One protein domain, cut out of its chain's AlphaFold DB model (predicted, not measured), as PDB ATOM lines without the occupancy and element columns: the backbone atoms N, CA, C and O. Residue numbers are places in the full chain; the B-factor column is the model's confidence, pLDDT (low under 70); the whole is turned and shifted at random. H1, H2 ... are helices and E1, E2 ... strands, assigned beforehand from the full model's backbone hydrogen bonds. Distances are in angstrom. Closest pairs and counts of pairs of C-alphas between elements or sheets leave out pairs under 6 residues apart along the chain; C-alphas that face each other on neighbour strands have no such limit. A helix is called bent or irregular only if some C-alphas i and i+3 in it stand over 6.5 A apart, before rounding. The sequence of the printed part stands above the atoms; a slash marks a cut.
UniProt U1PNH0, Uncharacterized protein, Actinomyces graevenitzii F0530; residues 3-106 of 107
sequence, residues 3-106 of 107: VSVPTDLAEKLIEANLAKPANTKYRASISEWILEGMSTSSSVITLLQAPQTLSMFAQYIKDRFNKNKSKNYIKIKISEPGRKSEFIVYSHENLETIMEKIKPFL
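This is residues 3 to 106 of the 107 residues of an uncharacterized protein of Actinomyces graevenitzii F0530 (UniProt U1PNH0). A strongly twisted sheet of six strands has three helices over one face, in two layers: H1 over the E2 and E4 end, H2 and H3 toward the long E5-E6 hairpin at the other end. The 104 printed residues run E1 H1 E2 E3 E4 H2 E5 E6 H3, mixed helices and strands. The mixed sheet has the order E2 E4 E1 E3 E5 E6. The whole is compact, radius of gyration of the C-alphas 13.1 A, spans 38 by 29 by 25 A.

E1, residues 3 to 6, begins at C-alpha 3 (183.605, 155.955, 92.649). H1 is residues 7 to 15, E2 19 to 21, E3 30 to 35 and E4 42 to 47. H2, residues 51 to 67, spans 25.4 A. E5, residues 73 to 80, spans 22.7 A, and E6, 83 to 90, 23.6 A. H3, residues 95 to 106, is only just irregular, with C-alphas 101 and 104 6.9 A apart, and ends at C-alpha 106 (188.314, 162.728, 96.766).

E1 and E3 are parallel, N 4 to O 31 2.9 A. The other neighbours are antiparallel: E2 and E4, N 46 to O 20 2.8 A; E4 and E1, N 3 to O 45 2.9 A; E3 and E5, N 32 to O 79 2.8 A; the hairpin E5 and E6, N 78 to O 85 2.8 A. E1, H1, E2 and E4, H2, E5 are split strand-helix-strand units, two strands that run the same way in one sheet but are not neighbours, with a helix between them along the chain; E4 lies between E1 and E2 in the sheet, E1 and E3 lie between E4 and E5, and both crossovers are right-handed. H1, H2 and H3 are on the sheet at heights of 7.6, 6.1 and 7.5 A. H2 touches H3, closest C-alphas Ala 58 and Ile 98, 5.5 A, at a steep tilt of 58 degrees, opposite ways. With residues 53 to 60 alone H2 touches H1, closest C-alphas Tyr 60 and Leu 9, 6.9 A. Every O i to N i+4 pair is within hydrogen-bond range in H1, 12 of 13 in H2, 6 of 8 in H3.

The C-alphas of Lys 25 and His 92, the farthest apart, are 39.5 A apart. The printed part has no cut and no long link. The pLDDT is under 70 at residues 24 to 28, 37 to 40 and 70.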
ATOM      1  N   VAL A   3     183.996 156.343  91.290       89.69
ATOM      2  CA  VAL A   3     183.605 155.955  92.649       89.69
ATOM      3  C   VAL A   3     182.323 155.139  92.623       89.69
ATOM      4  O   VAL A   3     181.431 155.412  91.817       89.69
ATOM      5  N   SER A   4     182.240 154.137  93.492       91.56
ATOM      6  CA  SER A   4     180.995 153.446  93.820       91.56
ATOM      7  C   SER A   4     180.481 154.014  95.134       91.56
ATOM      8  O   SER A   4     181.168 153.926  96.149       91.56
ATOM      9  N   VAL A   5     179.309 154.638  95.103       92.06
ATOM     10  CA  VAL A   5     178.691 155.320  96.251       92.06
ATOM     11  C   VAL A   5     177.224 154.906  96.364       92.06
ATOM     12  O   VAL A   5     176.689 154.349  95.402       92.06
ATOM     13  N   PRO A   6     176.539 155.166  97.495       92.12
ATOM     14  CA  PRO A   6     175.094 154.961  97.585       92.12
ATOM     15  C   PRO A   6     174.347 155.616  96.414       92.12
ATOM     16  O   PRO A   6     174.667 156.739  96.023       92.12
ATOM     17  N   THR A   7     173.367 154.911  95.850       91.44
ATOM     18  CA  THR A   7     172.684 155.322  94.609       91.44
ATOM     19  C   THR A   7     172.038 156.700  94.717       91.44
ATOM     20  O   THR A   7     172.172 157.505  93.805       91.44
ATOM     21  N   ASP A   8     171.444 157.034  95.861       91.50
ATOM     22  CA  ASP A   8     170.826 158.346  96.062       91.50
ATOM     23  C   ASP A   8     171.849 159.488  96.187       91.50
ATOM     24  O   ASP A   8     171.552 160.630  95.842       91.50
ATOM     25  N   LEU A   9     173.076 159.207  96.641       93.25
ATOM     26  CA  LEU A   9     174.181 160.162  96.524       93.25
ATOM     27  C   LEU A   9     174.636 160.293  95.064       93.25
ATOM     28  O   LEU A   9     174.913 161.402  94.611       93.25
ATOM     29  N   ALA A  10     174.702 159.183  94.323       93.19
ATOM     30  CA  ALA A  10     175.086 159.205  92.915       93.19
ATOM     31  C   ALA A  10     174.126 160.049  92.062       93.19
ATOM     32  O   ALA A  10     174.590 160.878  91.280       93.19
ATOM     33  N   GLU A  11     172.817 159.876  92.249       93.88
ATOM     34  CA  GLU A  11     171.767 160.651  91.576       93.88
ATOM     35  C   GLU A  11     171.920 162.147  91.860       93.88
ATOM     36  O   GLU A  11     172.084 162.930  90.926       93.88
ATOM     37  N   LYS A  12     172.018 162.531  93.139       93.69
ATOM     38  CA  LYS A  12     172.229 163.929  93.551       93.69
ATOM     39  C   LYS A  12     173.471 164.563  92.918       93.69
ATOM     40  O   LYS A  12     173.446 165.728  92.532       93.69
ATOM     41  N   LEU A  13     174.574 163.816  92.821       94.56
ATOM     42  CA  LEU A  13     175.811 164.307  92.204       94.56
ATOM     43  C   LEU A  13     175.673 164.482  90.685       94.56
ATOM     44  O   LEU A  13     176.282 165.397  90.129       94.56
ATOM     45  N   ILE A  14     174.904 163.621  90.013       94.19
ATOM     46  CA  ILE A  14     174.619 163.746  88.577       94.19
ATOM     47  C   ILE A  14     173.692 164.937  88.322       94.19
ATOM     48  O   ILE A  14     173.992 165.755  87.457       94.19
ATOM     49  N   GLU A  15     172.616 165.075  89.099       94.62
ATOM     50  CA  GLU A  15     171.674 166.203  89.010       94.62
ATOM     51  C   GLU A  15     172.377 167.552  89.207       94.62
ATOM     52  O   GLU A  15     172.092 168.521  88.503       94.62
ATOM     53  N   ALA A  16     173.354 167.605  90.116       93.44
ATOM     54  CA  ALA A  16     174.171 168.789  90.362       93.44
ATOM     55  C   ALA A  16     175.283 169.018  89.314       93.44
ATOM     56  O   ALA A  16     176.092 169.929  89.481       93.44
ATOM     57  N   ASN A  17     175.365 168.213  88.248       93.00
ATOM     58  CA  ASN A  17     176.443 168.237  87.248       93.00
ATOM     59  C   ASN A  17     177.858 168.066  87.843       93.00
ATOM     60  O   ASN A  17     178.845 168.529  87.271       93.00
ATOM     61  N   LEU A  18     177.983 167.380  88.984       92.62
ATOM     62  CA  LEU A  18     179.265 167.093  89.646       92.62
ATOM     63  C   LEU A  18     179.798 165.693  89.319       92.62
ATOM     64  O   LEU A  18     180.953 165.360  89.613       92.62
ATOM     65  N   ALA A  19     178.963 164.858  88.709       93.56
ATOM     66  CA  ALA A  19     179.305 163.522  88.272       93.56
ATOM     67  C   ALA A  19     178.571 163.151  86.982       93.56
ATOM     68  O   ALA A  19     177.599 163.783  86.583       93.56
ATOM     69  N   LYS A  20     179.031 162.078  86.344       93.06
ATOM     70  CA  LYS A  20     178.328 161.429  85.233       93.06
ATOM     71  C   LYS A  20     178.280 159.914  85.432       93.06
ATOM     72  O   LYS A  20     179.189 159.376  86.075       93.06
ATOM     73  N   PRO A  21     177.292 159.210  84.854       90.50
ATOM     74  CA  PRO A  21     177.264 157.752  84.869       90.50
ATOM     75  C   PRO A  21     178.583 157.160  84.356       90.50
ATOM     76  O   PRO A  21     179.150 157.635  83.367       90.50
ATOM     77  N   ALA A  22     179.102 156.134  85.034       86.00
ATOM     78  CA  ALA A  22     180.295 155.425  84.584       86.00
ATOM     79  C   ALA A  22     179.918 154.138  83.844       86.00
ATOM     80  O   ALA A  22     179.083 153.362  84.300       86.00
ATOM     81  N   ASN A  23     180.595 153.863  82.728       73.62
ATOM     82  CA  ASN A  23     180.509 152.557  82.083       73.62
ATOM     83  C   ASN A  23     181.314 151.533  82.909       73.62
ATOM     84  O   ASN A  23     182.502 151.734  83.174       73.62
ATOM     85  N   THR A  24     180.669 150.447  83.337       62.16
ATOM     86  CA  THR A  24     181.142 149.513  84.379       62.16
ATOM     87  C   THR A  24     182.226 148.529  83.925       62.16
ATOM     88  O   THR A  24     182.659 147.687  84.712       62.16
ATOM     89  N   LYS A  25     182.712 148.640  82.681       61.62
ATOM     90  CA  LYS A  25     183.670 147.692  82.080       61.62
ATOM     91  C   LYS A  25     185.042 147.617  82.774       61.62
ATOM     92  O   LYS A  25     185.767 146.660  82.536       61.62
ATOM     93  N   TYR A  26     185.394 148.558  83.658       56.12
ATOM     94  CA  TYR A  26     186.708 148.599  84.321       56.12
ATOM     95  C   TYR A  26     186.597 148.751  85.844       56.12
ATOM     96  O   TYR A  26     186.796 149.838  86.393       56.12
ATOM     97  N   ARG A  27     186.316 147.638  86.536       60.97
ATOM     98  CA  ARG A  27     186.232 147.585  88.010       60.97
ATOM     99  C   ARG A  27     187.555 147.867  88.724       60.97
ATOM    100  O   ARG A  27     187.546 148.407  89.820       60.97
ATOM    101  N   ALA A  28     188.687 147.594  88.076       61.28
ATOM    102  CA  ALA A  28     190.028 147.746  88.648       61.28
ATOM    103  C   ALA A  28     190.458 149.203  88.940       61.28
ATOM    104  O   ALA A  28     191.589 149.425  89.345       61.28
ATOM    105  N   SER A  29     189.587 150.196  88.724       74.38
ATOM    106  CA  SER A  29     189.859 151.626  88.958       74.38
ATOM    107  C   SER A  29     188.761 152.326  89.772       74.38
ATOM    108  O   SER A  29     188.674 153.553  89.763       74.38
ATOM    109  N   ILE A  30     187.878 151.553  90.413       85.19
ATOM    110  CA  ILE A  30     186.750 152.078  91.189       85.19
ATOM    111  C   ILE A  30     187.168 152.185  92.656       85.19
ATOM    112  O   ILE A  30     187.610 151.201  93.243       85.19
ATOM    113  N   SER A  31     186.999 153.371  93.240       88.25
ATOM    114  CA  SER A  31     187.052 153.570  94.692       88.25
ATOM    115  C   SER A  31     185.660 153.292  95.267       88.25
ATOM    116  O   SER A  31     184.697 153.993  94.948       88.25
ATOM    117  N   GLU A  32     185.510 152.219  96.037       89.12
ATOM    118  CA  GLU A  32     184.228 151.818  96.622       89.12
ATOM    119  C   GLU A  32     184.046 152.416  98.013       89.12
ATOM    120  O   GLU A  32     184.857 152.178  98.904       89.12
ATOM    121  N   TRP A  33     182.960 153.162  98.203       91.81
ATOM    122  CA  TRP A  33     182.613 153.829  99.453       91.81
ATOM    123  C   TRP A  33     181.428 153.125 100.105       91.81
ATOM    124  O   TRP A  33     180.304 153.147  99.599       91.81
ATOM    125  N   ILE A  34     181.680 152.521 101.260       87.69
ATOM    126  CA  ILE A  34     180.714 151.723 102.007       87.69
ATOM    127  C   ILE A  34     180.438 152.420 103.336       87.69
ATOM    128  O   ILE A  34     181.327 152.564 104.175       87.69
ATOM    129  N   LEU A  35     179.190 152.837 103.541       87.62
ATOM    130  CA  LEU A  35     178.717 153.372 104.817       87.62
ATOM    131  C   LEU A  35     178.172 152.207 105.651       87.62
ATOM    132  O   LEU A  35     177.172 151.586 105.287       87.62
ATOM    133  N   GLU A  36     178.834 151.876 106.758       82.00
ATOM    134  CA  GLU A  36     178.476 150.693 107.540       82.00
ATOM    135  C   GLU A  36     177.089 150.785 108.181       82.00
ATOM    136  O   GLU A  36     176.687 151.785 108.784       82.00
ATOM    137  N   GLY A  37     176.364 149.666 108.106       69.00
ATOM    138  CA  GLY A  37     175.013 149.558 108.639       69.00
ATOM    139  C   GLY A  37     173.974 150.339 107.835       69.00
ATOM    140  O   GLY A  37     172.921 150.661 108.383       69.00
ATOM    141  N   MET A  38     174.273 150.635 106.567       67.56
ATOM    142  CA  MET A  38     173.312 151.081 105.567       67.56
ATOM    143  C   MET A  38     173.157 149.990 104.503       67.56
ATOM    144  O   MET A  38     174.098 149.680 103.779       67.56
ATOM    145  N   SER A  39     171.961 149.404 104.407       63.16
ATOM    146  CA  SER A  39     171.595 148.551 103.272       63.16
ATOM    147  C   SER A  39     171.126 149.454 102.134       63.16
ATOM    148  O   SER A  39     169.939 149.742 102.000       63.16
ATOM    149  N   THR A  40     172.072 150.007 101.379       68.69
ATOM    150  CA  THR A  40     171.781 150.855 100.215       68.69
ATOM    151  C   THR A  40     172.436 150.266  98.982       68.69
ATOM    152  O   THR A  40     173.614 149.912  99.029       68.69
ATOM    153  N   SER A  41     171.694 150.201  97.876       84.56
ATOM    154  CA  SER A  41     172.272 149.919  96.563       84.56
ATOM    155  C   SER A  41     173.359 150.948  96.246       84.56
ATOM    156  O   SER A  41     173.232 152.124  96.602       84.56
ATOM    157  N   SER A  42     174.416 150.520  95.563       86.94
ATOM    158  CA  SER A  42     175.482 151.404  95.105       86.94
ATOM    159  C   SER A  42     175.453 151.578  93.591       86.94
ATOM    160  O   SER A  42     175.061 150.678  92.847       86.94
ATOM    161  N   SER A  43     175.876 152.758  93.148       90.50
ATOM    162  CA  SER A  43     176.000 153.123  91.741       90.50
ATOM    163  C   SER A  43     177.405 153.635  91.457       90.50
ATOM    164  O   SER A  43     178.007 154.332  92.279       90.50
ATOM    165  N   VAL A  44     177.932 153.290  90.280       91.06
ATOM    166  CA  VAL A  44     179.264 153.722  89.847       91.06
ATOM    167  C   VAL A  44     179.146 154.986  89.006       91.06
ATOM    168  O   VAL A  44     178.504 154.998  87.952       91.06
ATOM    169  N   ILE A  45     179.826 156.038  89.442       91.69
ATOM    170  CA  ILE A  45     179.859 157.338  88.769       91.69
ATOM    171  C   ILE A  45     181.295 157.788  88.526       91.69
ATOM    172  O   ILE A  45     182.236 157.358  89.195       91.69
ATOM    173  N   THR A  46     181.475 158.670  87.550       91.69
ATOM    174  CA  THR A  46     182.724 159.409  87.349       91.69
ATOM    175  C   THR A  46     182.552 160.807  87.927       91.69
ATOM    176  O   THR A  46     181.759 161.581  87.398       91.69
ATOM    177  N   LEU A  47     183.301 161.128  88.983       90.88
ATOM    178  CA  LEU A  47     183.360 162.475  89.555       90.88
ATOM    179  C   LEU A  47     184.103 163.413  88.606       90.88
ATOM    180  O   LEU A  47     185.185 163.062  88.117       90.88
ATOM    181  N   LEU A  48     183.541 164.604  88.396       89.06
ATOM    182  CA  LEU A  48     184.083 165.643  87.514       89.06
ATOM    183  C   LEU A  48     185.085 166.585  88.219       89.06
ATOM    184  O   LEU A  48     185.483 167.576  87.627       89.06
ATOM    185  N   GLN A  49     185.518 166.242  89.444       71.62
ATOM    186  CA  GLN A  49     186.443 167.003  90.305       71.62
ATOM    187  C   GLN A  49     186.065 168.484  90.452       71.62
ATOM    188  O   GLN A  49     186.687 169.376  89.885       71.62
ATOM    189  N   ALA A  50     185.049 168.735  91.279       76.38
ATOM    190  CA  ALA A  50     184.635 170.075  91.674       76.38
ATOM    191  C   ALA A  50     184.747 170.234  93.201       76.38
ATOM    192  O   ALA A  50     184.427 169.288  93.928       76.38
ATOM    193  N   PRO A  51     185.098 171.426  93.725       78.44
ATOM    194  CA  PRO A  51     185.121 171.680  95.172       78.44
ATOM    195  C   PRO A  51     183.792 171.337  95.869       78.44
ATOM    196  O   PRO A  51     183.763 170.884  97.010       78.44
ATOM    197  N   GLN A  52     182.685 171.491  95.138       88.44
ATOM    198  CA  GLN A  52     181.320 171.209  95.586       88.44
ATOM    199  C   GLN A  52     181.050 169.712  95.820       88.44
ATOM    200  O   GLN A  52     180.118 169.356  96.536       88.44
ATOM    201  N   THR A  53     181.867 168.807  95.267       90.06
ATOM    202  CA  THR A  53     181.725 167.369  95.529       90.06
ATOM    203  C   THR A  53     181.916 167.066  97.018       90.06
ATOM    204  O   THR A  53     181.152 166.288  97.586       90.06
ATOM    205  N   LEU A  54     182.878 167.722  97.681       90.56
ATOM    206  CA  LEU A  54     183.143 167.515  99.108       90.56
ATOM    207  C   LEU A  54     181.945 167.909  99.974       90.56
ATOM    208  O   LEU A  54     181.544 167.147 100.854       90.56
ATOM    209  N   SER A  55     181.349 169.074  99.702       92.31
ATOM    210  CA  SER A  55     180.199 169.555 100.466       92.31
ATOM    211  C   SER A  55     178.970 168.671 100.256       92.31
ATOM    212  O   SER A  55     178.274 168.384 101.227       92.31
ATOM    213  N   MET A  56     178.734 168.153  99.044       93.31
ATOM    214  CA  MET A  56     177.629 167.216  98.802       93.31
ATOM    215  C   MET A  56     177.802 165.887  99.542       93.31
ATOM    216  O   MET A  56     176.835 165.390 100.121       93.31
ATOM    217  N   PHE A  57     179.013 165.323  99.579       91.81
ATOM    218  CA  PHE A  57     179.275 164.116 100.369       91.81
ATOM    219  C   PHE A  57     179.087 164.373 101.871       91.81
ATOM    220  O   PHE A  57     178.436 163.582 102.557       91.81
ATOM    221  N   ALA A  58     179.621 165.485 102.383       92.94
ATOM    222  CA  ALA A  58     179.494 165.841 103.792       92.94
ATOM    223  C   ALA A  58     178.030 166.075 104.194       92.94
ATOM    224  O   ALA A  58     177.567 165.528 105.199       92.94
ATOM    225  N   GLN A  59     177.282 166.817 103.373       94.38
ATOM    226  CA  GLN A  59     175.856 167.054 103.585       94.38
ATOM    227  C   GLN A  59     175.069 165.746 103.543       94.38
ATOM    228  O   GLN A  59     174.230 165.508 104.406       94.38
ATOM    229  N   TYR A  60     175.379 164.858 102.598       92.56
ATOM    230  CA  TYR A  60     174.746 163.549 102.519       92.56
ATOM    231  C   TYR A  60     174.944 162.735 103.806       92.56
ATOM    232  O   TYR A  60     173.976 162.202 104.349       92.56
ATOM    233  N   ILE A  61     176.164 162.684 104.350       90.94
ATOM    234  CA  ILE A  61     176.438 162.001 105.626       90.94
ATOM    235  C   ILE A  61     175.648 162.650 106.773       90.94
ATOM    236  O   ILE A  61     175.060 161.941 107.596       90.94
ATOM    237  N   LYS A  62     175.565 163.985 106.808       90.31
ATOM    238  CA  LYS A  62     174.797 164.710 107.830       90.31
ATOM    239  C   LYS A  62     173.294 164.429 107.738       90.31
ATOM    240  O   LYS A  62     172.660 164.133 108.751       90.31
ATOM    241  N   ASP A  63     172.735 164.429 106.532       90.06
ATOM    242  CA  ASP A  63     171.336 164.074 106.277       90.06
ATOM    243  C   ASP A  63     171.034 162.643 106.742       90.06
ATOM    244  O   ASP A  63     169.950 162.364 107.263       90.06
ATOM    245  N   ARG A  64     171.995 161.721 106.591       86.06
ATOM    246  CA  ARG A  64     171.850 160.339 107.063       86.06
ATOM    247  C   ARG A  64     171.781 160.237 108.581       86.06
ATOM    248  O   ARG A  64     170.936 159.483 109.064       86.06
ATOM    249  N   PHE A  65     172.565 161.012 109.328       85.00
ATOM    250  CA  PHE A  65     172.407 161.094 110.786       85.00
ATOM    251  C   PHE A  65     171.014 161.570 111.188       85.00
ATOM    252  O   PHE A  65     170.377 160.963 112.048       85.00
ATOM    253  N   ASN A  66     170.510 162.610 110.523       81.31
ATOM    254  CA  ASN A  66     169.189 163.161 110.822       81.31
ATOM    255  C   ASN A  66     168.068 162.141 110.572       81.31
ATOM    256  O   ASN A  66     167.095 162.092 111.328       81.31
ATOM    257  N   LYS A  67     168.221 161.302 109.538       81.94
ATOM    258  CA  LYS A  67     167.290 160.207 109.227       81.94
ATOM    259  C   LYS A  67     167.434 159.012 110.172       81.94
ATOM    260  O   LYS A  67     166.445 158.328 110.415       81.94
ATOM    261  N   ASN A  68     168.629 158.749 110.701       74.50
ATOM    262  CA  ASN A  68     168.916 157.573 111.523       74.50
ATOM    263  C   ASN A  68     169.422 157.968 112.920       74.50
ATOM    264  O   ASN A  68     170.578 157.742 113.277       74.50
ATOM    265  N   LYS A  69     168.517 158.544 113.723       70.31
ATOM    266  CA  LYS A  69     168.791 159.109 115.060       70.31
ATOM    267  C   LYS A  69     169.317 158.107 116.101       70.31
ATOM    268  O   LYS A  69     169.663 158.512 117.203       70.31
ATOM    269  N   SER A  70     169.350 156.814 115.782       67.94
ATOM    270  CA  SER A  70     169.769 155.748 116.699       67.94
ATOM    271  C   SER A  70     171.289 155.589 116.810       67.94
ATOM    272  O   SER A  70     171.765 154.959 117.753       67.94
ATOM    273  N   LYS A  71     172.066 156.143 115.868       77.56
ATOM    274  CA  LYS A  71     173.525 155.985 115.828       77.56
ATOM    275  C   LYS A  71     174.244 157.309 116.070       77.56
ATOM    276  O   LYS A  71     174.030 158.287 115.362       77.56
ATOM    277  N   ASN A  72     175.189 157.292 117.012       87.25
ATOM    278  CA  ASN A  72     176.068 158.432 117.298       87.25
ATOM    279  C   ASN A  72     177.237 158.560 116.312       87.25
ATOM    280  O   ASN A  72     177.944 159.567 116.333       87.25
ATOM    281  N   TYR A  73     177.458 157.556 115.459       90.19
ATOM    282  CA  TYR A  73     178.515 157.570 114.457       90.19
ATOM    283  C   TYR A  73     178.135 156.793 113.189       90.19
ATOM    284  O   TYR A  73     177.288 155.896 113.220       90.19
ATOM    285  N   ILE A  74     178.798 157.126 112.082       89.31
ATOM    286  CA  ILE A  74     178.788 156.381 110.820       89.31
ATOM    287  C   ILE A  74     180.242 156.031 110.513       89.31
ATOM    288  O   ILE A  74     181.102 156.912 110.450       89.31
ATOM    289  N   LYS A  75     180.516 154.738 110.330       91.81
ATOM    290  CA  LYS A  75     181.813 154.265 109.848       91.81
ATOM    291  C   LYS A  75     181.785 154.211 108.326       91.81
ATOM    292  O   LYS A  75     180.863 153.639 107.744       91.81
ATOM    293  N   ILE A  76     182.783 154.815 107.696       92.06
ATOM    294  CA  ILE A  76     182.934 154.860 106.244       92.06
ATOM    295  C   ILE A  76     184.174 154.052 105.896       92.06
ATOM    296  O   ILE A  76     185.271 154.348 106.368       92.06
ATOM    297  N   LYS A  77     183.983 153.014 105.088       92.81
ATOM    298  CA  LYS A  77     185.046 152.179 104.535       92.81
ATOM    299  C   LYS A  77     185.249 152.541 103.075       92.81
ATOM    300  O   LYS A  77     184.282 152.621 102.322       92.81
ATOM    301  N   ILE A  78     186.502 152.729 102.689       91.25
ATOM    302  CA  ILE A  78     186.913 153.035 101.325       91.25
ATOM    303  C   ILE A  78     187.825 151.912 100.848       91.25
ATOM    304  O   ILE A  78     188.858 151.628 101.464       91.25
ATOM    305  N   SER A  79     187.421 151.250  99.769       88.75
ATOM    306  CA  SER A  79     188.183 150.184  99.129       88.75
ATOM    307  C   SER A  79     188.659 150.654  97.762       88.75
ATOM    308  O   SER A  79     187.863 150.844  96.846       88.75
ATOM    309  N   GLU A  80     189.967 150.819  97.626       85.88
ATOM    310  CA  GLU A  80     190.648 151.201  96.394       85.88
ATOM    311  C   GLU A  80     191.525 150.037  95.908       85.88
ATOM    312  O   GLU A  80     191.885 149.145  96.688       85.88
ATOM    313  N   PRO A  81     191.919 150.013  94.625       81.06
ATOM    314  CA  PRO A  81     192.891 149.040  94.140       81.06
ATOM    315  C   PRO A  81     194.197 149.114  94.950       81.06
ATOM    316  O   PRO A  81     194.914 150.108  94.906       81.06
ATOM    317  N   GLY A  82     194.499 148.063  95.716       81.44
ATOM    318  CA  GLY A  82     195.723 147.971  96.523       81.44
ATOM    319  C   GLY A  82     195.715 148.759  97.840       81.44
ATOM    320  O   GLY A  82     196.687 148.667  98.589       81.44
ATOM    321  N   ARG A  83     194.637 149.482  98.172       85.25
ATOM    322  CA  ARG A  83     194.528 150.245  99.424       85.25
ATOM    323  C   ARG A  83     193.143 150.100 100.043       85.25
ATOM    324  O   ARG A  83     192.122 150.179  99.374       85.25
ATOM    325  N   LYS A  84     193.109 149.917 101.359       89.88
ATOM    326  CA  LYS A  84     191.881 150.002 102.154       89.88
ATOM    327  C   LYS A  84     192.053 151.107 103.176       89.88
ATOM    328  O   LYS A  84     193.131 151.270 103.748       89.88
ATOM    329  N   SER A  85     191.022 151.901 103.378       92.75
ATOM    330  CA  SER A  85     191.024 152.979 104.361       92.75
ATOM    331  C   SER A  85     189.663 153.063 105.024       92.75
ATOM    332  O   SER A  85     188.655 152.624 104.474       92.75
ATOM    333  N   GLU A  86     189.633 153.591 106.237       94.06
ATOM    334  CA  GLU A  86     188.391 153.799 106.962       94.06
ATOM    335  C   GLU A  86     188.497 155.026 107.852       94.06
ATOM    336  O   GLU A  86     189.573 155.369 108.340       94.06
ATOM    337  N   PHE A  87     187.362 155.677 108.062       94.06
ATOM    338  CA  PHE A  87     187.239 156.745 109.037       94.06
ATOM    339  C   PHE A  87     185.839 156.749 109.642       94.06
ATOM    340  O   PHE A  87     184.895 156.142 109.126       94.06
ATOM    341  N   ILE A  88     185.721 157.424 110.778       93.50
ATOM    342  CA  ILE A  88     184.475 157.555 111.523       93.50
ATOM    343  C   ILE A  88     184.059 159.017 111.487       93.50
ATOM    344  O   ILE A  88     184.878 159.909 111.720       93.50
ATOM    345  N   VAL A  89     182.781 159.248 111.213       92.25
ATOM    346  CA  VAL A  89     182.123 160.536 111.422       92.25
ATOM    347  C   VAL A  89     181.198 160.391 112.622       92.25
ATOM    348  O   VAL A  89     180.430 159.430 112.677       92.25
ATOM    349  N   TYR A  90     181.257 161.321 113.570       92.31
ATOM    350  CA  TYR A  90     180.337 161.400 114.702       92.31
ATOM    351  C   TYR A  90     179.193 162.387 114.437       92.31
ATOM    352  O   TYR A  90     179.336 163.365 113.706       92.31
ATOM    353  N   SER A  91     178.041 162.157 115.068       90.12
ATOM    354  CA  SER A  91     176.814 162.938 114.848       90.12
ATOM    355  C   SER A  91     176.950 164.431 115.181       90.12
ATOM    356  O   SER A  91     176.296 165.265 114.546       90.12
ATOM    357  N   HIS A  92     177.808 164.777 116.145       90.56
ATOM    358  CA  HIS A  92     178.068 166.150 116.590       90.56
ATOM    359  C   HIS A  92     179.032 166.923 115.677       90.56
ATOM    360  O   HIS A  92     179.156 168.136 115.825       90.56
ATOM    361  N   GLU A  93     179.698 166.259 114.729       93.81
ATOM    362  CA  GLU A  93     180.629 166.929 113.820       93.81
ATOM    363  C   GLU A  93     179.891 167.891 112.881       93.81
ATOM    364  O   GLU A  93     178.782 167.614 112.398       93.81
ATOM    365  N   ASN A  94     180.507 169.046 112.633       94.25
ATOM    366  CA  ASN A  94     180.015 170.033 111.678       94.25
ATOM    367  C   ASN A  94     180.431 169.659 110.240       94.25
ATOM    368  O   ASN A  94     181.259 168.775 110.027       94.25
ATOM    369  N   LEU A  95     179.841 170.325 109.242       94.06
ATOM    370  CA  LEU A  95     180.106 170.018 107.830       94.06
ATOM    371  C   LEU A  95     181.586 170.158 107.460       94.06
ATOM    372  O   LEU A  95     182.107 169.304 106.756       94.06
ATOM    373  N   GLU A  96     182.263 171.186 107.966       94.31
ATOM    374  CA  GLU A  96     183.682 171.440 107.696       94.31
ATOM    375  C   GLU A  96     184.579 170.291 108.180       94.31
ATOM    376  O   GLU A  96     185.399 169.777 107.422       94.31
ATOM    377  N   THR A  97     184.349 169.802 109.403       95.19
ATOM    378  CA  THR A  97     185.077 168.650 109.963       95.19
ATOM    379  C   THR A  97     184.857 167.395 109.122       95.19
ATOM    380  O   THR A  97     185.796 166.646 108.843       95.19
ATOM    381  N   ILE A  98     183.618 167.169 108.675       94.19
ATOM    382  CA  ILE A  98     183.281 166.037 107.809       94.19
ATOM    383  C   ILE A  98     183.993 166.173 106.454       94.19
ATOM    384  O   ILE A  98     184.558 165.198 105.959       94.19
ATOM    385  N   MET A  99     184.007 167.372 105.867       93.50
ATOM    386  CA  MET A  99     184.693 167.645 104.602       93.50
ATOM    387  C   MET A  99     186.198 167.384 104.699       93.50
ATOM    388  O   MET A  99     186.739 166.713 103.821       93.50
ATOM    389  N   GLU A 100     186.862 167.831 105.766       94.25
ATOM    390  CA  GLU A 100     188.301 167.592 105.961       94.25
ATOM    391  C   GLU A 100     188.639 166.099 106.102       94.25
ATOM    392  O   GLU A 100     189.682 165.663 105.620       94.25
ATOM    393  N   LYS A 101     187.740 165.277 106.658       93.94
ATOM    394  CA  LYS A 101     187.917 163.810 106.689       93.94
ATOM    395  C   LYS A 101     187.761 163.147 105.322       93.94
ATOM    396  O   LYS A 101     188.401 162.136 105.062       93.94
ATOM    397  N   ILE A 102     186.901 163.686 104.461       91.31
ATOM    398  CA  ILE A 102     186.599 163.133 103.128       91.31
ATOM    399  C   ILE A 102     187.664 163.539 102.106       91.31
ATOM    400  O   ILE A 102     187.996 162.767 101.205       91.31
ATOM    401  N   LYS A 103     188.201 164.750 102.247       91.12
ATOM    402  CA  LYS A 103     189.138 165.395 101.322       91.12
ATOM    403  C   LYS A 103     190.319 164.520 100.874       91.12
ATOM    404  O   LYS A 103     190.544 164.483  99.666       91.12
ATOM    405  N   PRO A 104     191.004 163.745 101.742       89.81
ATOM    406  CA  PRO A 104     192.117 162.885 101.325       89.81
ATOM    407  C   PRO A 104     191.737 161.767 100.346       89.81
ATOM    408  O   PRO A 104     192.624 161.136  99.781       89.81
ATOM    409  N   PHE A 105     190.442 161.484 100.185       87.00
ATOM    410  CA  PHE A 105     189.933 160.381  99.371       87.00
ATOM    411  C   PHE A 105     189.222 160.838  98.095       87.00
ATOM    412  O   PHE A 105     188.840 159.999  97.284       87.00
ATOM    413  N   LEU A 106     188.979 162.143  97.938       80.81
ATOM    414  CA  LEU A 106     188.314 162.728  96.766       80.81
ATOM    415  C   LEU A 106     189.194 163.733  96.000       80.81
ATOM    416  O   LEU A 106     188.776 164.180  94.928       80.81
TER     417      LEU A 106